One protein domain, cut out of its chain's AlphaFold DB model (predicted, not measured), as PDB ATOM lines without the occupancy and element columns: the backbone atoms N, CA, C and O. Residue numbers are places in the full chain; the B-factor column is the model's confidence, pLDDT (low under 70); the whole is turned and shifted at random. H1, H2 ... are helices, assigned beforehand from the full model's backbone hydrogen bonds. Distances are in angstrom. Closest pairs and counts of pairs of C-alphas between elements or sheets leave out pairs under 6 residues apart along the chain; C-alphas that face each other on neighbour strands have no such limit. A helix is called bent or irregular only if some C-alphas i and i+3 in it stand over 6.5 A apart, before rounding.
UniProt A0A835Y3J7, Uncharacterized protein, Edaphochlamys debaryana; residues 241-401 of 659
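Overview. This is residues 241 to 401 of the 659 residues of an uncharacterized protein of Edaphochlamys debaryana (UniProt A0A835Y3J7). Two lobes of helices sit end to end: in one lobe H2 and H3 make a hairpin, with H1 packed on H3 at a steep tilt, H4 packed on H1 and H3, and the short H5 near H3, and H6 to H9 make the other lobe around H8. The lobes meet where the first residues of H2 and H8 come together, and residues 305 to 310 stick out as a loop from the first lobe. The printed part has 161 residues with ten named helices, H1 to H10 in order along the chain, and no named strand; the class is all helix. The whole is compact, with a radius of gyration of the C-alphas of 15.6 A and spans of 49 by 36 by 28 A.

Arrangement. The longest helix, H9, residues 370 to 385, touches the hub, H8, residues 355 to 365, with its residues 372 to 375 alone; the closest C-alphas, of Cys 372 and Cys 363, are 5.6 A apart. Their lines are about perpendicular at 72 degrees, only just beyond steep. H8 touches H6, residues 324 to 337, the same way at a shallow tilt of 34 degrees, only just short of steep; the closest C-alphas, of Leu 359 and Val 331, are 5.4 A apart. H7, residues 342 to 345, touches H8, the closest C-alphas being those of Val 343 and Ala 358, 6.3 A apart. H8 and H2, residues 258 to 268, touch only at their ends, about perpendicular at 86 degrees, with the C-alphas of Leu 356 and Pro 258 closest at 5.2 A. H2 and H3, residues 279 to 289, form a helical hairpin, opposite ways at a shallow tilt of 22 degrees; the closest C-alphas, of Gly 259 and Leu 286, are 5.0 A apart. H1, residues 241 to 253, touches H3 at a steep tilt of 39 degrees, the closest C-alphas being those of Val 247 and Leu 283, 5.7 A apart. With its residues 245 to 250 alone H1 touches H4, residues 294 to 302, and the closest C-alphas, of Asp 246 and Gly 295, are 4.5 A apart. H5, residues 311 to 314, is close to H3 but not clearly touching, with the C-alphas of Gln 311 and Phe 280 closest at 7.5 A. H10, residues 398 to 401, touches no helix. Every O i to N i+4 pair is within hydrogen-bond range in H1, H2, H3, H6 and H8; the figures are 3 of 5 in H4 and 10 of 12 in H9, and H5, H7 and H10 are too short for such a pair.

Along the chain. H1 begins with C-alpha 241 at (264.673, 217.838, 208.425) and is 18.3 A long from first to last C-alpha. H6 is 20.2 A long, and H9, 24.4 A long, begins with C-alpha 370 at (257.054, 240.145, 175.271). H4 is irregular, with C-alphas 295 and 298 7.1 A apart, and H9 only just, with C-alphas 371 and 374 6.8 A apart. H10 ends with C-alpha 401 at (272.900, 227.780, 173.463).

Size, cuts and confidence. The two C-alphas farthest apart, of Leu 308 and Asp 340, are 50.8 A apart. The printed part has no cut. The link from H9 to H10, residues 386 to 397, is long. The mean pLDDT of the printed part is 92.2, and residues 399 to 401 are under 70.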
ATOM      1  N   ALA A 241     266.023 218.261 208.061       94.88
ATOM      2  CA  ALA A 241     264.673 217.838 208.425       94.88
ATOM      3  C   ALA A 241     263.709 219.024 208.620       94.88
ATOM      4  O   ALA A 241     262.533 218.904 208.283       94.88
ATOM      5  N   ALA A 242     264.198 220.154 209.145       94.00
ATOM      6  CA  ALA A 242     263.408 221.374 209.284       94.00
ATOM      7  C   ALA A 242     263.172 222.019 207.912       94.00
ATOM      8  O   ALA A 242     262.035 222.339 207.589       94.00
ATOM      9  N   ILE A 243     264.210 222.080 207.066       97.56
ATOM     10  CA  ILE A 243     264.102 222.529 205.668       97.56
ATOM     11  C   ILE A 243     263.023 221.735 204.925       97.56
ATOM     12  O   ILE A 243     262.138 222.322 204.313       97.56
ATOM     13  N   ALA A 244     263.077 220.402 204.990       97.12
ATOM     14  CA  ALA A 244     262.109 219.545 204.313       97.12
ATOM     15  C   ALA A 244     260.678 219.772 204.827       97.12
ATOM     16  O   ALA A 244     259.751 219.839 204.023       97.12
ATOM     17  N   ALA A 245     260.501 219.922 206.145       92.69
ATOM     18  CA  ALA A 245     259.198 220.203 206.742       92.69
ATOM     19  C   ALA A 245     258.639 221.569 206.311       92.69
ATOM     20  O   ALA A 245     257.459 221.655 205.975       92.69
ATOM     21  N   ASP A 246     259.479 222.605 206.273       94.19
ATOM     22  CA  ASP A 246     259.090 223.948 205.838       94.19
ATOM     23  C   ASP A 246     258.716 223.956 204.347       94.19
ATOM     24  O   ASP A 246     257.645 224.445 203.991       94.19
ATOM     25  N   VAL A 247     259.531 223.333 203.483       97.94
ATOM     26  CA  VAL A 247     259.243 223.195 202.041       97.94
ATOM     27  C   VAL A 247     257.954 222.405 201.803       97.94
ATOM     28  O   VAL A 247     257.118 222.841 201.018       97.94
ATOM     29  N   THR A 248     257.751 221.277 202.495       96.75
ATOM     30  CA  THR A 248     256.502 220.502 202.380       96.75
ATOM     31  C   THR A 248     255.300 221.320 202.838       96.75
ATOM     32  O   THR A 248     254.313 221.372 202.117       96.75
ATOM     33  N   SER A 249     255.389 222.019 203.977       92.31
ATOM     34  CA  SER A 249     254.295 222.880 204.447       92.31
ATOM     35  C   SER A 249     253.935 223.948 203.415       92.31
ATOM     36  O   SER A 249     252.757 224.157 203.156       92.31
ATOM     37  N   LEU A 250     254.931 224.610 202.820       95.12
ATOM     38  CA  LEU A 250     254.711 225.647 201.807       95.12
ATOM     39  C   LEU A 250     254.063 225.074 200.542       95.12
ATOM     40  O   LEU A 250     253.117 225.659 200.021       95.12
ATOM     41  N   CYS A 251     254.537 223.920 200.073       97.25
ATOM     42  CA  CYS A 251     254.029 223.303 198.851       97.25
ATOM     43  C   CYS A 251     252.691 222.579 199.021       97.25
ATOM     44  O   CYS A 251     251.956 222.450 198.046       97.25
ATOM     45  N   ASP A 252     252.338 222.151 200.232       93.38
ATOM     46  CA  ASP A 252     250.992 221.661 200.534       93.38
ATOM     47  C   ASP A 252     249.978 222.818 200.553       93.38
ATOM     48  O   ASP A 252     248.859 222.665 200.055       93.38
ATOM     49  N   ASP A 253     250.378 223.982 201.082       87.56
ATOM     50  CA  ASP A 253     249.533 225.179 201.143       87.56
ATOM     51  C   ASP A 253     249.361 225.825 199.752       87.56
ATOM     52  O   ASP A 253     248.257 226.234 199.381       87.56
ATOM     53  N   MET A 254     250.439 225.912 198.959       92.25
ATOM     54  CA  MET A 254     250.456 226.550 197.634       92.25
ATOM     55  C   MET A 254     251.296 225.744 196.624       92.25
ATOM     56  O   MET A 254     252.413 226.129 196.274       92.25
ATOM     57  N   PRO A 255     250.755 224.638 196.077       96.12
ATOM     58  CA  PRO A 255     251.519 223.712 195.230       96.12
ATOM     59  C   PRO A 255     251.995 224.301 193.896       96.12
ATOM     60  O   PRO A 255     252.896 223.754 193.271       96.12
ATOM     61  N   TYR A 256     251.402 225.411 193.458       95.06
ATOM     62  CA  TYR A 256     251.667 226.056 192.170       95.06
ATOM     63  C   TYR A 256     252.800 227.095 192.211       95.06
ATOM     64  O   TYR A 256     253.021 227.787 191.213       95.06
ATOM     65  N   MET A 257     253.490 227.252 193.348       96.44
ATOM     66  CA  MET A 257     254.630 228.164 193.449       96.44
ATOM     67  C   MET A 257     255.792 227.695 192.564       96.44
ATOM     68  O   MET A 257     256.135 226.512 192.611       96.44
ATOM     69  N   PRO A 258     256.495 228.596 191.856       97.75
ATOM     70  CA  PRO A 258     257.685 228.245 191.081       97.75
ATOM     71  C   PRO A 258     258.737 227.461 191.884       97.75
ATOM     72  O   PRO A 258     259.310 226.501 191.372       97.75
ATOM     73  N   GLY A 259     258.940 227.782 193.168       97.50
ATOM     74  CA  GLY A 259     259.827 227.006 194.045       97.50
ATOM     75  C   GLY A 259     259.349 225.566 194.314       97.50
ATOM     76  O   GLY A 259     260.175 224.663 194.440       97.50
ATOM     77  N   CYS A 260     258.036 225.319 194.340       98.44
ATOM     78  CA  CYS A 260     257.453 223.983 194.511       98.44
ATOM     79  C   CYS A 260     257.568 223.151 193.236       98.44
ATOM     80  O   CYS A 260     257.834 221.947 193.302       98.44
ATOM     81  N   THR A 261     257.464 223.800 192.078       98.19
ATOM     82  CA  THR A 261     257.782 223.190 190.788       98.19
ATOM     83  C   THR A 261     259.246 222.744 190.747       98.19
ATOM     84  O   THR A 261     259.521 221.575 190.471       98.19
ATOM     85  N   ILE A 262     260.194 223.612 191.135       98.00
ATOM     86  CA  ILE A 262     261.619 223.245 191.258       98.00
ATOM     87  C   ILE A 262     261.805 222.070 192.232       98.00
ATOM     88  O   ILE A 262     262.488 221.102 191.900       98.00
ATOM     89  N   HIS A 263     261.169 222.105 193.409       98.00
ATOM     90  CA  HIS A 263     261.236 221.011 194.383       98.00
ATOM     91  C   HIS A 263     260.772 219.667 193.797       98.00
ATOM     92  O   HIS A 263     261.437 218.638 193.972       98.00
ATOM     93  N   THR A 264     259.644 219.688 193.084       98.00
ATOM     94  CA  THR A 264     259.033 218.508 192.463       98.00
ATOM     95  C   THR A 264     259.941 217.930 191.382       98.00
ATOM     96  O   THR A 264     260.251 216.738 191.416       98.00
ATOM     97  N   GLU A 265     260.453 218.772 190.482       97.69
ATOM     98  CA  GLU A 265     261.335 218.338 189.395       97.69
ATOM     99  C   GLU A 265     262.705 217.852 189.909       97.69
ATOM    100  O   GLU A 265     263.246 216.873 189.387       97.69
ATOM    101  N   CYS A 266     263.251 218.466 190.968       97.69
ATOM    102  CA  CYS A 266     264.467 217.989 191.638       97.69
ATOM    103  C   CYS A 266     264.262 216.608 192.270       97.69
ATOM    104  O   CYS A 266     265.109 215.724 192.136       97.69
ATOM    105  N   THR A 267     263.121 216.399 192.932       97.31
ATOM    106  CA  THR A 267     262.786 215.114 193.565       97.31
ATOM    107  C   THR A 267     262.532 214.021 192.524       97.31
ATOM    108  O   THR A 267     262.903 212.865 192.734       97.31
ATOM    109  N   ALA A 268     261.951 214.383 191.377       97.25
ATOM    110  CA  ALA A 268     261.770 213.490 190.236       97.25
ATOM    111  C   ALA A 268     263.086 213.174 189.496       97.25
ATOM    112  O   ALA A 268     263.149 212.194 188.752       97.25
ATOM    113  N   GLY A 269     264.138 213.973 189.704       96.62
ATOM    114  CA  GLY A 269     265.405 213.872 188.975       96.62
ATOM    115  C   GLY A 269     265.331 214.395 187.538       96.62
ATOM    116  O   GLY A 269     266.198 214.066 186.727       96.62
ATOM    117  N   ASN A 270     264.301 215.183 187.221       96.38
ATOM    118  CA  ASN A 270     264.108 215.818 185.917       96.38
ATOM    119  C   ASN A 270     264.979 217.073 185.762       96.38
ATOM    120  O   ASN A 270     265.400 217.392 184.654       96.38
ATOM    121  N   ILE A 271     265.289 217.747 186.874       96.06
ATOM    122  CA  ILE A 271     266.351 218.754 186.940       96.06
ATOM    123  C   ILE A 271     267.458 218.297 187.887       96.06
ATOM    124  O   ILE A 271     267.226 217.555 188.845       96.06
ATOM    125  N   THR A 272     268.686 218.724 187.605       94.88
ATOM    126  CA  THR A 272     269.870 218.415 188.415       94.88
ATOM    127  C   THR A 272     270.712 219.665 188.627       94.88
ATOM    128  O   THR A 272     270.740 220.566 187.794       94.88
ATOM    129  N   GLY A 273     271.445 219.703 189.735       92.81
ATOM    130  CA  GLY A 273     272.370 220.782 190.076       92.81
ATOM    131  C   GLY A 273     272.468 220.896 191.587       92.81
ATOM    132  O   GLY A 273     271.439 221.042 192.248       92.81
ATOM    133  N   ALA A 274     273.676 220.793 192.151       93.00
ATOM    134  CA  ALA A 274     273.818 220.665 193.601       93.00
ATOM    135  C   ALA A 274     273.318 221.910 194.340       93.00
ATOM    136  O   ALA A 274     272.793 221.781 195.435       93.00
ATOM    137  N   LYS A 275     273.422 223.098 193.728       94.12
ATOM    138  CA  LYS A 275     272.901 224.347 194.300       94.12
ATOM    139  C   LYS A 275     271.397 224.512 194.123       94.12
ATOM    140  O   LYS A 275     270.718 224.822 195.091       94.12
ATOM    141  N   ILE A 276     270.880 224.284 192.914       95.69
ATOM    142  CA  ILE A 276     269.464 224.512 192.571       95.69
ATOM    143  C   ILE A 276     268.561 223.522 193.305       95.69
ATOM    144  O   ILE A 276     267.554 223.915 193.881       95.69
ATOM    145  N   CYS A 277     268.966 222.251 193.342       97.31
ATOM    146  CA  CYS A 277     268.227 221.204 194.034       97.31
ATOM    147  C   CYS A 277     268.570 221.080 195.518       97.31
ATOM    148  O   CYS A 277     268.125 220.125 196.158       97.31
ATOM    149  N   GLN A 278     269.340 222.017 196.083       97.50
ATOM    150  CA  GLN A 278     269.571 222.003 197.518       97.50
ATOM    151  C   GLN A 278     268.324 222.475 198.263       97.50
ATOM    152  O   GLN A 278     267.760 223.521 197.947       97.50
ATOM    153  N   GLY A 279     267.918 221.740 199.302       97.94
ATOM    154  CA  GLY A 279     266.688 222.034 200.043       97.94
ATOM    155  C   GLY A 279     266.630 223.470 200.578       97.94
ATOM    156  O   GLY A 279     265.583 224.106 200.505       97.94
ATOM    157  N   PHE A 280     267.757 224.007 201.064       98.19
ATOM    158  CA  PHE A 280     267.818 225.383 201.574       98.19
ATOM    159  C   PHE A 280     267.638 226.434 200.465       98.19
ATOM    160  O   PHE A 280     266.933 227.411 200.681       98.19
ATOM    161  N   THR A 281     268.194 226.207 199.268       98.00
ATOM    162  CA  THR A 281     267.970 227.050 198.076       98.00
ATOM    163  C   THR A 281     266.497 227.055 197.664       98.00
ATOM    164  O   THR A 281     265.929 228.101 197.346       98.00
ATOM    165  N   VAL A 282     265.853 225.883 197.680       98.25
ATOM    166  CA  VAL A 282     264.420 225.742 197.370       98.25
ATOM    167  C   VAL A 282     263.580 226.506 198.393       98.25
ATOM    168  O   VAL A 282     262.725 227.298 198.002       98.25
ATOM    169  N   LEU A 283     263.866 226.341 199.690       98.31
ATOM    170  CA  LEU A 283     263.211 227.101 200.758       98.31
ATOM    171  C   LEU A 283     263.415 228.612 200.581       98.31
ATOM    172  O   LEU A 283     262.448 229.364 200.653       98.31
ATOM    173  N   ALA A 284     264.640 229.050 200.285       97.56
ATOM    174  CA  ALA A 284     264.945 230.454 200.034       97.56
ATOM    175  C   ALA A 284     264.121 231.017 198.867       97.56
ATOM    176  O   ALA A 284     263.560 232.098 198.987       97.56
ATOM    177  N   SER A 285     263.985 230.255 197.780       97.62
ATOM    178  CA  SER A 285     263.198 230.642 196.600       97.62
ATOM    179  C   SER A 285     261.706 230.772 196.909       97.62
ATOM    180  O   SER A 285     261.067 231.737 196.497       97.62
ATOM    181  N   LEU A 286     261.151 229.830 197.680       97.50
ATOM    182  CA  LEU A 286     259.760 229.893 198.139       97.50
ATOM    183  C   LEU A 286     259.519 231.118 199.031       97.50
ATOM    184  O   LEU A 286     258.508 231.804 198.901       97.50
ATOM    185  N   CYS A 287     260.462 231.410 199.923       96.19
ATOM    186  CA  CYS A 287     260.344 232.521 200.858       96.19
ATOM    187  C   CYS A 287     260.679 233.881 200.249       96.19
ATOM    188  O   CYS A 287     260.215 234.902 200.752       96.19
ATOM    189  N   GLU A 288     261.415 233.927 199.145       93.06
ATOM    190  CA  GLU A 288     261.541 235.147 198.355       93.06
ATOM    191  C   GLU A 288     260.202 235.499 197.694       93.06
ATOM    192  O   GLU A 288     259.719 236.625 197.861       93.06
ATOM    193  N   ASP A 289     259.558 234.514 197.057       91.81
ATOM    194  CA  ASP A 289     258.233 234.647 196.442       91.81
ATOM    195  C   ASP A 289     257.193 235.106 197.481       91.81
ATOM    196  O   ASP A 289     256.667 236.220 197.402       91.81
ATOM    197  N   MET A 290     256.996 234.322 198.549       87.25
ATOM    198  CA  MET A 290     255.990 234.600 199.580       87.25
ATOM    199  C   MET A 290     256.558 234.539 200.998       87.25
ATOM    200  O   MET A 290     256.257 233.652 201.798       87.25
ATOM    201  N   ALA A 291     257.327 235.571 201.346       86.12
ATOM    202  CA  ALA A 291     258.001 235.685 202.637       86.12
ATOM    203  C   ALA A 291     257.068 235.517 203.847       86.12
ATOM    204  O   ALA A 291     257.501 235.062 204.896       86.12
ATOM    205  N   ARG A 292     255.784 235.866 203.756       78.88
ATOM    206  CA  ARG A 292     254.894 235.861 204.932       78.88
ATOM    207  C   ARG A 292     254.274 234.504 205.259       78.88
ATOM    208  O   ARG A 292     253.710 234.349 206.343       78.88
ATOM    209  N   MET A 293     254.446 233.507 204.391       82.50
ATOM    210  CA  MET A 293     253.891 232.181 204.627       82.50
ATOM    211  C   MET A 293     254.490 231.520 205.870       82.50
ATOM    212  O   MET A 293     255.640 231.747 206.258       82.50
ATOM    213  N   ARG A 294     253.702 230.653 206.511       79.31
ATOM    214  CA  ARG A 294     254.070 230.009 207.779       79.31
ATOM    215  C   ARG A 294     255.414 229.273 207.715       79.31
ATOM    216  O   ARG A 294     256.196 229.420 208.653       79.31
ATOM    217  N   GLY A 295     255.686 228.543 206.632       84.50
ATOM    218  CA  GLY A 295     256.956 227.829 206.439       84.50
ATOM    219  C   GLY A 295     258.170 228.745 206.240       84.50
ATOM    220  O   GLY A 295     259.302 228.297 206.366       84.50
ATOM    221  N   CYS A 296     257.966 230.045 206.015       92.50
ATOM    222  CA  CYS A 296     259.044 231.013 205.822       92.50
ATOM    223  C   CYS A 296     259.464 231.754 207.089       92.50
ATOM    224  O   CYS A 296     260.467 232.466 207.085       92.50
ATOM    225  N   ARG A 297     258.747 231.584 208.206       84.50
ATOM    226  CA  ARG A 297     259.012 232.337 209.446       84.50
ATOM    227  C   ARG A 297     260.420 232.098 209.990       84.50
ATOM    228  O   ARG A 297     261.137 233.058 210.283       84.50
ATOM    229  N   SER A 298     260.821 230.832 210.094       88.88
ATOM    230  CA  SER A 298     262.158 230.458 210.563       88.88
ATOM    231  C   SER A 298     263.232 230.944 209.596       88.88
ATOM    232  O   SER A 298     264.200 231.555 210.037       88.88
ATOM    233  N   PHE A 299     263.031 230.748 208.288       95.31
ATOM    234  CA  PHE A 299     263.960 231.197 207.250       95.31
ATOM    235  C   PHE A 299     264.176 232.715 207.278       95.31
ATOM    236  O   PHE A 299     265.315 233.161 207.334       95.31
ATOM    237  N   ASN A 300     263.109 233.517 207.306       90.00
ATOM    238  CA  ASN A 300     263.224 234.978 207.291       90.00
ATOM    239  C   ASN A 300     263.915 235.527 208.532       90.00
ATOM    240  O   ASN A 300     264.652 236.505 208.445       90.00
ATOM    241  N   THR A 301     263.660 234.910 209.688       85.81
ATOM    242  CA  THR A 301     264.334 235.309 210.924       85.81
ATOM    243  C   THR A 301     265.806 234.925 210.843       85.81
ATOM    244  O   THR A 301     266.661 235.772 211.069       85.81
ATOM    245  N   LEU A 302     266.103 233.692 210.419       93.38
ATOM    246  CA  LEU A 302     267.454 233.150 210.285       93.38
ATOM    247  C   LEU A 302     268.312 233.902 209.253       93.38
ATOM    248  O   LEU A 302     269.498 234.128 209.487       93.38
ATOM    249  N   CYS A 303     267.727 234.279 208.118       95.88
ATOM    250  CA  CYS A 303     268.395 234.918 206.981       95.88
ATOM    251  C   CYS A 303     268.103 236.419 206.868       95.88
ATOM    252  O   CYS A 303     268.302 237.014 205.809       95.88
ATOM    253  N   GLY A 304     267.667 237.041 207.965       88.38
ATOM    254  CA  GLY A 304     267.490 238.485 208.051       88.38
ATOM    255  C   GLY A 304     268.800 239.268 207.899       88.38
ATOM    256  O   GLY A 304     269.912 238.725 207.905       88.38
ATOM    257  N   ALA A 305     268.668 240.591 207.781       81.94
ATOM    258  CA  ALA A 305     269.811 241.491 207.676       81.94
ATOM    259  C   ALA A 305     270.776 241.308 208.861       81.94
ATOM    260  O   ALA A 305     270.367 241.300 210.019       81.94
ATOM    261  N   GLY A 306     272.072 241.173 208.569       86.62
ATOM    262  CA  GLY A 306     273.107 240.978 209.591       86.62
ATOM    263  C   GLY A 306     273.315 239.530 210.043       86.62
ATOM    264  O   GLY A 306     274.235 239.288 210.824       86.62
ATOM    265  N   SER A 307     272.545 238.568 209.520       94.81
ATOM    266  CA  SER A 307     272.747 237.147 209.807       94.81
ATOM    267  C   SER A 307     274.198 236.704 209.562       94.81
ATOM    268  O   SER A 307     274.817 237.006 208.526       94.81
ATOM    269  N   LEU A 308     274.741 235.982 210.545       95.81
ATOM    270  CA  LEU A 308     276.044 235.324 210.480       95.81
ATOM    271  C   LEU A 308     275.937 233.866 210.013       95.81
ATOM    272  O   LEU A 308     276.969 233.224 209.838       95.81
ATOM    273  N   VAL A 309     274.726 233.353 209.775       96.75
ATOM    274  CA  VAL A 309     274.483 231.963 209.369       96.75
ATOM    275  C   VAL A 309     274.977 231.742 207.930       96.75
ATOM    276  O   VAL A 309     274.440 232.355 207.003       96.75
ATOM    277  N   PRO A 310     275.973 230.863 207.694       96.88
ATOM    278  CA  PRO A 310     276.604 230.729 206.379       96.88
ATOM    279  C   PRO A 310     275.650 230.304 205.257       96.88
ATOM    280  O   PRO A 310     275.747 230.823 204.145       96.88
ATOM    281  N   GLN A 311     274.693 229.414 205.556       96.44
ATOM    282  CA  GLN A 311     273.744 228.894 204.563       96.44
ATOM    283  C   GLN A 311     272.938 229.996 203.867       96.44
ATOM    284  O   GLN A 311     272.674 229.873 202.677       96.44
ATOM    285  N   CYS A 312     272.618 231.093 204.561       95.75
ATOM    286  CA  CYS A 312     271.876 232.219 203.988       95.75
ATOM    287  C   CYS A 312     272.628 232.931 202.852       95.75
ATOM    288  O   CYS A 312     272.005 233.571 202.013       95.75
ATOM    289  N   ARG A 313     273.966 232.833 202.818       93.12
ATOM    290  CA  ARG A 313     274.804 233.405 201.748       93.12
ATOM    291  C   ARG A 313     275.234 232.362 200.723       93.12
ATOM    292  O   ARG A 313     275.425 232.697 199.561       93.12
ATOM    293  N   GLU A 314     275.436 231.123 201.161       94.62
ATOM    294  CA  GLU A 314     275.902 230.029 200.304       94.62
ATOM    295  C   GLU A 314     274.791 229.461 199.410       94.62
ATOM    296  O   GLU A 314     275.050 229.095 198.262       94.62
ATOM    297  N   TYR A 315     273.558 229.442 199.921       96.31
ATOM    298  CA  TYR A 315     272.373 228.897 199.260       96.31
ATOM    299  C   TYR A 315     271.267 229.964 199.167       96.31
ATOM    300  O   TYR A 315     270.228 229.827 199.821       96.31
ATOM    301  N   PRO A 316     271.489 231.059 198.410       94.62
ATOM    302  CA  PRO A 316     270.440 232.034 198.136       94.62
ATOM    303  C   PRO A 316     269.312 231.396 197.317       94.62
ATOM    304  O   PRO A 316     269.446 230.285 196.801       94.62
ATOM    305  N   ALA A 317     268.206 232.119 197.174       96.19
ATOM    306  CA  ALA A 317     267.144 231.756 196.248       96.19
ATOM    307  C   ALA A 317     267.665 231.597 194.809       96.19
ATOM    308  O   ALA A 317     268.695 232.168 194.436       96.19
ATOM    309  N   VAL A 318     266.957 230.802 194.003       96.12
ATOM    310  CA  VAL A 318     267.338 230.532 192.615       96.12
ATOM    311  C   VAL A 318     267.302 231.847 191.824       96.12
ATOM    312  O   VAL A 318     266.227 232.434 191.677       96.12
ATOM    313  N   PRO A 319     268.442 232.307 191.278       90.25
ATOM    314  CA  PRO A 319     268.513 233.594 190.601       90.25
ATOM    315  C   PRO A 319     267.529 233.693 189.435       90.25
ATOM    316  O   PRO A 319     267.453 232.795 188.597       90.25
ATOM    317  N   GLY A 320     266.791 234.800 189.372       89.25
ATOM    318  CA  GLY A 320     265.861 235.090 188.280       89.25
ATOM    319  C   GLY A 320     264.582 234.250 188.274       89.25
ATOM    320  O   GLY A 320     263.775 234.432 187.366       89.25
ATOM    321  N   LEU A 321     264.361 233.361 189.252       95.88
ATOM    322  CA  LEU A 321     263.114 232.603 189.348       95.88
ATOM    323  C   LEU A 321     261.931 233.587 189.464       95.88
ATOM    324  O   LEU A 321     261.944 234.447 190.346       95.88
ATOM    325  N   PRO A 322     260.920 233.527 188.577       94.81
ATOM    326  CA  PRO A 322     259.765 234.410 188.687       94.81
ATOM    327  C   PRO A 322     258.984 234.109 189.969       94.81
ATOM    328  O   PRO A 322     258.939 232.962 190.412       94.81
ATOM    329  N   THR A 323     258.332 235.125 190.539       93.88
ATOM    330  CA  THR A 323     257.345 234.897 191.600       93.88
ATOM    331  C   THR A 323     256.121 234.180 191.028       93.88
ATOM    332  O   THR A 323     255.895 234.169 189.809       93.88
ATOM    333  N   THR A 324     255.291 233.615 191.902       93.62
ATOM    334  CA  THR A 324     254.018 233.000 191.503       93.62
ATOM    335  C   THR A 324     253.143 233.980 190.720       93.62
ATOM    336  O   THR A 324     252.549 233.613 189.705       93.62
ATOM    337  N   MET A 325     253.083 235.236 191.169       87.50
ATOM    338  CA  MET A 325     252.272 236.268 190.526       87.50
ATOM    339  C   MET A 325     252.831 236.673 189.167       87.50
ATOM    340  O   MET A 325     252.062 236.806 188.219       87.50
ATOM    341  N   ASP A 326     254.150 236.802 189.043       88.81
ATOM    342  CA  ASP A 326     254.777 237.137 187.767       88.81
ATOM    343  C   ASP A 326     254.557 236.038 186.719       88.81
ATOM    344  O   ASP A 326     254.127 236.315 185.598       88.81
ATOM    345  N   ALA A 327     254.792 234.778 187.104       95.44
ATOM    346  CA  ALA A 327     254.580 233.635 186.224       95.44
ATOM    347  C   ALA A 327     253.108 233.529 185.797       95.44
ATOM    348  O   ALA A 327     252.821 233.333 184.615       95.44
ATOM    349  N   LYS A 328     252.170 233.737 186.734       93.88
ATOM    350  CA  LYS A 328     250.735 233.799 186.439       93.88
ATOM    351  C   LYS A 328     250.404 234.884 185.423       93.88
ATOM    352  O   LYS A 328     249.758 234.584 184.421       93.88
ATOM    353  N   THR A 329     250.825 236.122 185.676       86.75
ATOM    354  CA  THR A 329     250.531 237.262 184.800       86.75
ATOM    355  C   THR A 329     251.052 237.011 183.390       86.75
ATOM    356  O   THR A 329     250.290 237.134 182.435       86.75
ATOM    357  N   SER A 330     252.301 236.560 183.249       92.12
ATOM    358  CA  SER A 330     252.877 236.282 181.930       92.12
ATOM    359  C   SER A 330     252.192 235.129 181.196       92.12
ATOM    360  O   SER A 330     251.955 235.240 179.996       92.12
ATOM    361  N   VAL A 331     251.823 234.043 181.888       96.50
ATOM    362  CA  VAL A 331     251.063 232.943 181.268       96.50
ATOM    363  C   VAL A 331     249.700 233.431 180.786       96.50
ATOM    364  O   VAL A 331     249.332 233.159 179.645       96.50
ATOM    365  N   VAL A 332     248.960 234.167 181.622       92.75
ATOM    366  CA  VAL A 332     247.635 234.694 181.263       92.75
ATOM    367  C   VAL A 332     247.729 235.645 180.071       92.75
ATOM    368  O   VAL A 332     246.955 235.496 179.134       92.75
ATOM    369  N   GLU A 333     248.703 236.554 180.051       91.44
ATOM    370  CA  GLU A 333     248.881 237.507 178.950       91.44
ATOM    371  C   GLU A 333     249.188 236.808 177.613       91.44
ATOM    372  O   GLU A 333     248.581 237.127 176.588       91.44
ATOM    373  N   VAL A 334     250.085 235.812 177.617       94.62
ATOM    374  CA  VAL A 334     250.379 235.022 176.410       94.62
ATOM    375  C   VAL A 334     249.141 234.243 175.966       94.62
ATOM    376  O   VAL A 334     248.854 234.171 174.774       94.62
ATOM    377  N   CYS A 335     248.387 233.675 176.907       96.62
ATOM    378  CA  CYS A 335     247.183 232.911 176.601       96.62
ATOM    379  C   CYS A 335     246.021 233.773 176.097       96.62
ATOM    380  O   CYS A 335     245.267 233.328 175.232       96.62
ATOM    381  N   ASP A 336     245.891 235.007 176.576       93.69
ATOM    382  CA  ASP A 336     244.894 235.956 176.080       93.69
ATOM    383  C   ASP A 336     245.227 236.418 174.653       93.69
ATOM    384  O   ASP A 336     244.325 236.598 173.827       93.69
ATOM    385  N   SER A 337     246.517 236.578 174.330       92.81
ATOM    386  CA  SER A 337     246.964 236.965 172.987       92.81
ATOM    387  C   SER A 337     246.991 235.791 171.999       92.81
ATOM    388  O   SER A 337     246.773 235.985 170.798       92.81
ATOM    389  N   GLN A 338     247.239 234.575 172.491       95.81
ATOM    390  CA  GLN A 338     247.399 233.347 171.710       95.81
ATOM    391  C   GLN A 338     246.663 232.165 172.371       95.81
ATOM    392  O   GLN A 338     247.292 231.224 172.863       95.81
ATOM    393  N   PRO A 339     245.319 232.153 172.328       96.06
ATOM    394  CA  PRO A 339     244.505 231.153 173.027       96.06
ATOM    395  C   PRO A 339     244.642 229.728 172.474       96.06
ATOM    396  O   PRO A 339     244.242 228.777 173.137       96.06
ATOM    397  N   ASP A 340     245.207 229.565 171.273       96.75
ATOM    398  CA  ASP A 340     245.390 228.263 170.620       96.75
ATOM    399  C   ASP A 340     246.606 227.471 171.159       96.75
ATOM    400  O   ASP A 340     246.854 226.345 170.720       96.75
ATOM    401  N   ILE A 341     247.393 228.032 172.091       96.50
ATOM    402  CA  ILE A 341     248.505 227.312 172.729       96.50
ATOM    403  C   ILE A 341     247.922 226.269 173.707       96.50
ATOM    404  O   ILE A 341     247.200 226.650 174.625       96.50
ATOM    405  N   PRO A 342     248.265 224.965 173.605       97.12
ATOM    406  CA  PRO A 342     247.598 223.905 174.373       97.12
ATOM    407  C   PRO A 342     247.563 224.103 175.895       97.12
ATOM    408  O   PRO A 342     246.580 223.746 176.538       97.12
ATOM    409  N   VAL A 343     248.611 224.684 176.491       96.44
ATOM    410  CA  VAL A 343     248.649 224.914 177.946       96.44
ATOM    411  C   VAL A 343     247.624 225.955 178.412       96.44
ATOM    412  O   VAL A 343     247.198 225.908 179.564       96.44
ATOM    413  N   CYS A 344     247.147 226.824 177.516       96.94
ATOM    414  CA  CYS A 344     246.111 227.817 177.803       96.94
ATOM    415  C   CYS A 344     244.726 227.197 178.036       96.94
ATOM    416  O   CYS A 344     243.861 227.817 178.656       96.94
ATOM    417  N   GLU A 345     244.508 225.945 177.610       95.31
ATOM    418  CA  GLU A 345     243.286 225.204 177.948       95.31
ATOM    419  C   GLU A 345     243.245 224.825 179.438       95.31
ATOM    420  O   GLU A 345     242.168 224.765 180.037       95.31
ATOM    421  N   THR A 346     244.412 224.581 180.046       93.81
ATOM    422  CA  THR A 346     244.548 224.133 181.443       93.81
ATOM    423  C   THR A 346     245.020 225.220 182.403       93.81
ATOM    424  O   THR A 346     244.849 225.065 183.611       93.81
ATOM    425  N   CYS A 347     245.607 226.298 181.884       93.69
ATOM    426  CA  CYS A 347     246.108 227.431 182.652       93.69
ATOM    427  C   CYS A 347     245.483 228.722 182.128       93.69
ATOM    428  O   CYS A 347     245.706 229.121 180.990       93.69
ATOM    429  N   ASN A 348     244.682 229.368 182.970       86.12
ATOM    430  CA  ASN A 348     244.016 230.630 182.660       86.12
ATOM    431  C   ASN A 348     243.865 231.474 183.934       86.12
ATOM    432  O   ASN A 348     244.292 231.067 185.011       86.12
ATOM    433  N   ALA A 349     243.223 232.639 183.838       81.00
ATOM    434  CA  ALA A 349     243.052 233.548 184.973       81.00
ATOM    435  C   ALA A 349     242.433 232.898 186.236       81.00
ATOM    436  O   ALA A 349     242.705 233.362 187.348       81.00
ATOM    437  N   LEU A 350     241.635 231.831 186.078       79.31
ATOM    438  CA  LEU A 350     240.972 231.108 187.171       79.31
ATOM    439  C   LEU A 350     241.890 230.112 187.889       79.31
ATOM    440  O   LEU A 350     241.588 229.725 189.014       79.31
ATOM    441  N   GLY A 351     242.989 229.687 187.269       87.69
ATOM    442  CA  GLY A 351     243.923 228.760 187.892       87.69
ATOM    443  C   GLY A 351     244.856 228.083 186.899       87.69
ATOM    444  O   GLY A 351     244.564 227.966 185.709       87.69
ATOM    445  N   CYS A 352     245.977 227.614 187.432       94.94
ATOM    446  CA  CYS A 352     246.946 226.779 186.748       94.94
ATOM    447  C   CYS A 352     247.580 225.854 187.795       94.94
ATOM    448  O   CYS A 352     247.877 226.325 188.896       94.94
ATOM    449  N   PRO A 353     247.773 224.559 187.495       94.62
ATOM    450  CA  PRO A 353     248.413 223.638 188.433       94.62
ATOM    451  C   PRO A 353     249.875 223.994 188.733       94.62
ATOM    452  O   PRO A 353     250.352 223.707 189.823       94.62
ATOM    453  N   ASP A 354     250.567 224.594 187.762       96.56
ATOM    454  CA  ASP A 354     251.995 224.896 187.819       96.56
ATOM    455  C   ASP A 354     252.317 226.069 186.884       96.56
ATOM    456  O   ASP A 354     252.393 225.915 185.660       96.56
ATOM    457  N   TRP A 355     252.485 227.258 187.464       96.56
ATOM    458  CA  TRP A 355     252.719 228.474 186.688       96.56
ATOM    459  C   TRP A 355     254.092 228.504 186.017       96.56
ATOM    460  O   TRP A 355     254.212 229.074 184.935       96.56
ATOM    461  N   LEU A 356     255.119 227.886 186.611       97.56
ATOM    462  CA  LEU A 356     256.469 227.898 186.046       97.56
ATOM    463  C   LEU A 356     256.563 226.982 184.821       97.56
ATOM    464  O   LEU A 356     257.071 227.402 183.779       97.56
ATOM    465  N   SER A 357     256.024 225.765 184.913       97.19
ATOM    466  CA  SER A 357     255.966 224.852 183.764       97.19
ATOM    467  C   SER A 357     255.070 225.402 182.656       97.19
ATOM    468  O   SER A 357     255.411 225.298 181.476       97.19
ATOM    469  N   ALA A 358     253.948 226.041 183.011       97.62
ATOM    470  CA  ALA A 358     253.098 226.700 182.026       97.62
ATOM    471  C   ALA A 358     253.809 227.867 181.336       97.62
ATOM    472  O   ALA A 358     253.712 227.983 180.115       97.62
ATOM    473  N   LEU A 359     254.569 228.677 182.083       97.38
ATOM    474  CA  LEU A 359     255.379 229.764 181.531       97.38
ATOM    475  C   LEU A 359     256.424 229.234 180.541       97.38
ATOM    476  O   LEU A 359     256.564 229.774 179.443       97.38
ATOM    477  N   ALA A 360     257.125 228.153 180.892       97.12
ATOM    478  CA  ALA A 360     258.060 227.499 179.982       97.12
ATOM    479  C   ALA A 360     257.361 227.049 178.686       97.12
ATOM    480  O   ALA A 360     257.801 227.407 177.592       97.12
ATOM    481  N   ALA A 361     256.218 226.369 178.808       96.94
ATOM    482  CA  ALA A 361     255.465 225.842 177.674       96.94
ATOM    483  C   ALA A 361     254.893 226.933 176.747       96.94
ATOM    484  O   ALA A 361     255.011 226.809 175.524       96.94
ATOM    485  N   VAL A 362     254.295 228.007 177.287       97.19
ATOM    486  CA  VAL A 362     253.794 229.112 176.443       97.19
ATOM    487  C   VAL A 362     254.936 229.809 175.713       97.19
ATOM    488  O   VAL A 362     254.785 230.172 174.549       97.19
ATOM    489  N   CYS A 363     256.098 229.941 176.351       96.88
ATOM    490  CA  CYS A 363     257.252 230.598 175.750       96.88
ATOM    491  C   CYS A 363     258.025 229.712 174.778       96.88
ATOM    492  O   CYS A 363     258.696 230.237 173.896       96.88
ATOM    493  N   ASP A 364     257.917 228.391 174.879       95.56
ATOM    494  CA  ASP A 364     258.367 227.493 173.812       95.56
ATOM    495  C   ASP A 364     257.473 227.599 172.576       95.56
ATOM    496  O   ASP A 364     257.964 227.586 171.446       95.56
ATOM    497  N   ALA A 365     256.162 227.753 172.777       96.12
ATOM    498  CA  ALA A 365     255.211 227.934 171.685       96.12
ATOM    499  C   ALA A 365     255.290 229.336 171.048       96.12
ATOM    500  O   ALA A 365     255.100 229.469 169.838       96.12
ATOM    501  N   ALA A 366     255.590 230.367 171.843       95.31
ATOM    502  CA  ALA A 366     255.633 231.768 171.426       95.31
ATOM    503  C   ALA A 366     256.890 232.507 171.943       95.31
ATOM    504  O   ALA A 366     256.778 233.462 172.715       95.31
ATOM    505  N   PRO A 367     258.099 232.138 171.485       92.69
ATOM    506  CA  PRO A 367     259.364 232.635 172.046       92.69
ATOM    507  C   PRO A 367     259.596 234.139 171.870       92.69
ATOM    508  O   PRO A 367     260.418 234.724 172.569       92.69
ATOM    509  N   THR A 368     258.890 234.779 170.936       88.19
ATOM    510  CA  THR A 368     258.982 236.224 170.689       88.19
ATOM    511  C   THR A 368     257.921 237.035 171.432       88.19
ATOM    512  O   THR A 368     257.827 238.238 171.194       88.19
ATOM    513  N   HIS A 369     257.080 236.408 172.262       91.12
ATOM    514  CA  HIS A 369     256.107 237.145 173.064       91.12
ATOM    515  C   HIS A 369     256.833 237.976 174.125       91.12
ATOM    516  O   HIS A 369     257.771 237.494 174.760       91.12
ATOM    517  N   THR A 370     256.403 239.218 174.333       81.06
ATOM    518  CA  THR A 370     257.054 240.145 175.271       81.06
ATOM    519  C   THR A 370     257.082 239.584 176.683       81.06
ATOM    520  O   THR A 370     258.140 239.609 177.294       81.06
ATOM    521  N   SER A 371     255.994 238.962 177.146       85.12
ATOM    522  CA  SER A 371     255.882 238.330 178.477       85.12
ATOM    523  C   SER A 371     256.817 237.136 178.710       85.12
ATOM    524  O   SER A 371     256.917 236.646 179.830       85.12
ATOM    525  N   CYS A 372     257.539 236.660 177.689       93.38
ATOM    526  CA  CYS A 372     258.531 235.596 177.855       93.38
ATOM    527  C   CYS A 372     259.875 236.075 178.412       93.38
ATOM    528  O   CYS A 372     260.747 235.246 178.680       93.38
ATOM    529  N   PHE A 373     260.044 237.384 178.632       86.31
ATOM    530  CA  PHE A 373     261.253 237.938 179.237       86.31
ATOM    531  C   PHE A 373     261.568 237.305 180.598       86.31
ATOM    532  O   PHE A 373     262.705 236.919 180.818       86.31
ATOM    533  N   LEU A 374     260.564 237.057 181.449       88.62
ATOM    534  CA  LEU A 374     260.761 236.438 182.765       88.62
ATOM    535  C   LEU A 374     261.428 235.068 182.701       88.62
ATOM    536  O   LEU A 374     262.331 234.764 183.477       88.62
ATOM    537  N   ARG A 375     260.975 234.231 181.766       94.75
ATOM    538  CA  ARG A 375     261.573 232.919 181.533       94.75
ATOM    539  C   ARG A 375     262.996 233.067 181.004       94.75
ATOM    540  O   ARG A 375     263.884 232.338 181.432       94.75
ATOM    541  N   ASN A 376     263.211 233.990 180.071       88.56
ATOM    542  CA  ASN A 376     264.528 234.215 179.483       88.56
ATOM    543  C   ASN A 376     265.528 234.731 180.530       88.56
ATOM    544  O   ASN A 376     266.664 234.257 180.565       88.56
ATOM    545  N   ASP A 377     265.095 235.630 181.414       85.25
ATOM    546  CA  ASP A 377     265.878 236.154 182.533       85.25
ATOM    547  C   ASP A 377     266.202 235.045 183.533       85.25
ATOM    548  O   ASP A 377     267.364 234.877 183.898       85.25
ATOM    549  N   PHE A 378     265.208 234.228 183.900       93.75
ATOM    550  CA  PHE A 378     265.409 233.032 184.719       93.75
ATOM    551  C   PHE A 378     266.465 232.103 184.110       93.75
ATOM    552  O   PHE A 378     267.448 231.755 184.762       93.75
ATOM    553  N   CYS A 379     266.312 231.742 182.835       94.12
ATOM    554  CA  CYS A 379     267.244 230.844 182.163       94.12
ATOM    555  C   CYS A 379     268.651 231.441 182.040       94.12
ATOM    556  O   CYS A 379     269.637 230.726 182.219       94.12
ATOM    557  N   THR A 380     268.759 232.748 181.801       86.62
ATOM    558  CA  THR A 380     270.045 233.454 181.727       86.62
ATOM    559  C   THR A 380     270.733 233.504 183.091       86.62
ATOM    560  O   THR A 380     271.913 233.162 183.202       86.62
ATOM    561  N   ALA A 381     269.998 233.877 184.139       85.12
ATOM    562  CA  ALA A 381     270.514 233.974 185.499       85.12
ATOM    563  C   ALA A 381     270.953 232.601 186.030       85.12
ATOM    564  O   ALA A 381     272.031 232.466 186.615       85.12
ATOM    565  N   VAL A 382     270.170 231.554 185.760       89.75
ATOM    566  CA  VAL A 382     270.508 230.195 186.183       89.75
ATOM    567  C   VAL A 382     271.657 229.601 185.371       89.75
ATOM    568  O   VAL A 382     272.475 228.892 185.951       89.75
ATOM    569  N   ALA A 383     271.804 229.917 184.081       88.00
ATOM    570  CA  ALA A 383     272.959 229.467 183.298       88.00
ATOM    571  C   ALA A 383     274.295 229.950 183.898       88.00
ATOM    572  O   ALA A 383     275.277 229.208 183.895       88.00
ATOM    573  N   ALA A 384     274.327 231.153 184.483       81.25
ATOM    574  CA  ALA A 384     275.493 231.654 185.217       81.25
ATOM    575  C   ALA A 384     275.727 230.927 186.560       81.25
ATOM    576  O   ALA A 384     276.837 230.946 187.096       81.25
ATOM    577  N   TRP A 385     274.690 230.283 187.101       85.25
ATOM    578  CA  TRP A 385     274.710 229.594 188.391       85.25
ATOM    579  C   TRP A 385     274.896 228.072 188.285       85.25
ATOM    580  O   TRP A 385     275.224 227.416 189.277       85.25
ATOM    581  N   GLN A 386     274.699 227.507 187.092       84.69
ATOM    582  CA  GLN A 386     274.786 226.074 186.836       84.69
ATOM    583  C   GLN A 386     276.208 225.536 187.014       84.69
ATOM    584  O   GLN A 386     277.189 226.040 186.468       84.69
ATOM    585  N   GLU A 387     276.309 224.428 187.744       88.81
ATOM    586  CA  GLU A 387     277.537 223.646 187.837       88.81
ATOM    587  C   GLU A 387     277.643 222.680 186.645       88.81
ATOM    588  O   GLU A 387     276.610 222.243 186.122       88.81
ATOM    589  N   PRO A 388     278.859 222.281 186.223       88.88
ATOM    590  CA  PRO A 388     279.030 221.305 185.149       88.88
ATOM    591  C   PRO A 388     278.204 220.029 185.386       88.88
ATOM    592  O   PRO A 388     278.398 219.336 186.383       88.88
ATOM    593  N   GLY A 389     277.300 219.704 184.454       86.75
ATOM    594  CA  GLY A 389     276.406 218.540 184.547       86.75
ATOM    595  C   GLY A 389     275.042 218.801 185.203       86.75
ATOM    596  O   GLY A 389     274.281 217.850 185.405       86.75
ATOM    597  N   SER A 390     274.727 220.058 185.527       91.12
ATOM    598  CA  SER A 390     273.370 220.484 185.893       91.12
ATOM    599  C   SER A 390     272.429 220.404 184.685       91.12
ATOM    600  O   SER A 390     272.872 220.542 183.546       91.12
ATOM    601  N   LYS A 391     271.139 220.187 184.940       92.75
ATOM    602  CA  LYS A 391     270.080 220.070 183.932       92.75
ATOM    603  C   LYS A 391     268.893 220.925 184.342       92.75
ATOM    604  O   LYS A 391     268.387 220.754 185.448       92.75
ATOM    605  N   LEU A 392     268.446 221.809 183.451       93.19
ATOM    606  CA  LEU A 392     267.205 222.589 183.589       93.19
ATOM    607  C   LEU A 392     266.296 222.461 182.364       93.19
ATOM    608  O   LEU A 392     265.435 223.307 182.137       93.19
ATOM    609  N   GLU A 393     266.469 221.388 181.594       92.12
ATOM    610  CA  GLU A 393     265.806 221.162 180.309       92.12
ATOM    611  C   GLU A 393     264.270 221.383 180.339       92.12
ATOM    612  O   GLU A 393     263.770 221.950 179.367       92.12
ATOM    613  N   PRO A 394     263.513 221.044 181.414       94.31
ATOM    614  CA  PRO A 394     262.070 221.319 181.482       94.31
ATOM    615  C   PRO A 394     261.683 222.804 181.412       94.31
ATOM    616  O   PRO A 394     260.574 223.127 180.998       94.31
ATOM    617  N   PHE A 395     262.577 223.709 181.814       95.00
ATOM    618  CA  PHE A 395     262.301 225.151 181.859       95.00
ATOM    619  C   PHE A 395     263.135 225.935 180.845       95.00
ATOM    620  O   PHE A 395     262.649 226.896 180.241       95.00
ATOM    621  N   CYS A 396     264.378 225.498 180.644       94.69
ATOM    622  CA  CYS A 396     265.411 226.157 179.859       94.69
ATOM    623  C   CYS A 396     266.002 225.158 178.851       94.69
ATOM    624  O   CYS A 396     266.986 224.486 179.164       94.69
ATOM    625  N   PRO A 397     265.399 225.003 177.660       89.12
ATOM    626  CA  PRO A 397     265.861 224.059 176.654       89.12
ATOM    627  C   PRO A 397     267.248 224.447 176.119       89.12
ATOM    628  O   PRO A 397     267.493 225.598 175.738       89.12
ATOM    629  N   ASP A 398     268.132 223.447 176.035       77.31
ATOM    630  CA  ASP A 398     269.543 223.562 175.617       77.31
ATOM    631  C   ASP A 398     269.740 224.187 174.223       77.31
ATOM    632  O   ASP A 398     270.797 224.744 173.919       77.31
ATOM    633  N   ASP A 399     268.718 224.141 173.362       55.19
ATOM    634  CA  ASP A 399     268.780 224.652 171.987       55.19
ATOM    635  C   ASP A 399     268.971 226.180 171.911       55.19
ATOM    636  O   ASP A 399     269.398 226.716 170.880       55.19
ATOM    637  N   SER A 400     268.750 226.886 173.021       51.16
ATOM    638  CA  SER A 400     269.065 228.310 173.155       51.16
ATOM    639  C   SER A 400     270.578 228.604 173.193       51.16
ATOM    640  O   SER A 400     270.990 229.707 172.830       51.16
ATOM    641  N   HIS A 401     271.436 227.617 173.482       47.25
ATOM    642  CA  HIS A 401     272.900 227.780 173.463       47.25
ATOM    643  C   HIS A 401     273.555 227.508 172.096       47.25
ATOM    644  O   HIS A 401     274.748 227.766 171.922       47.25
TER     645      HIS A 401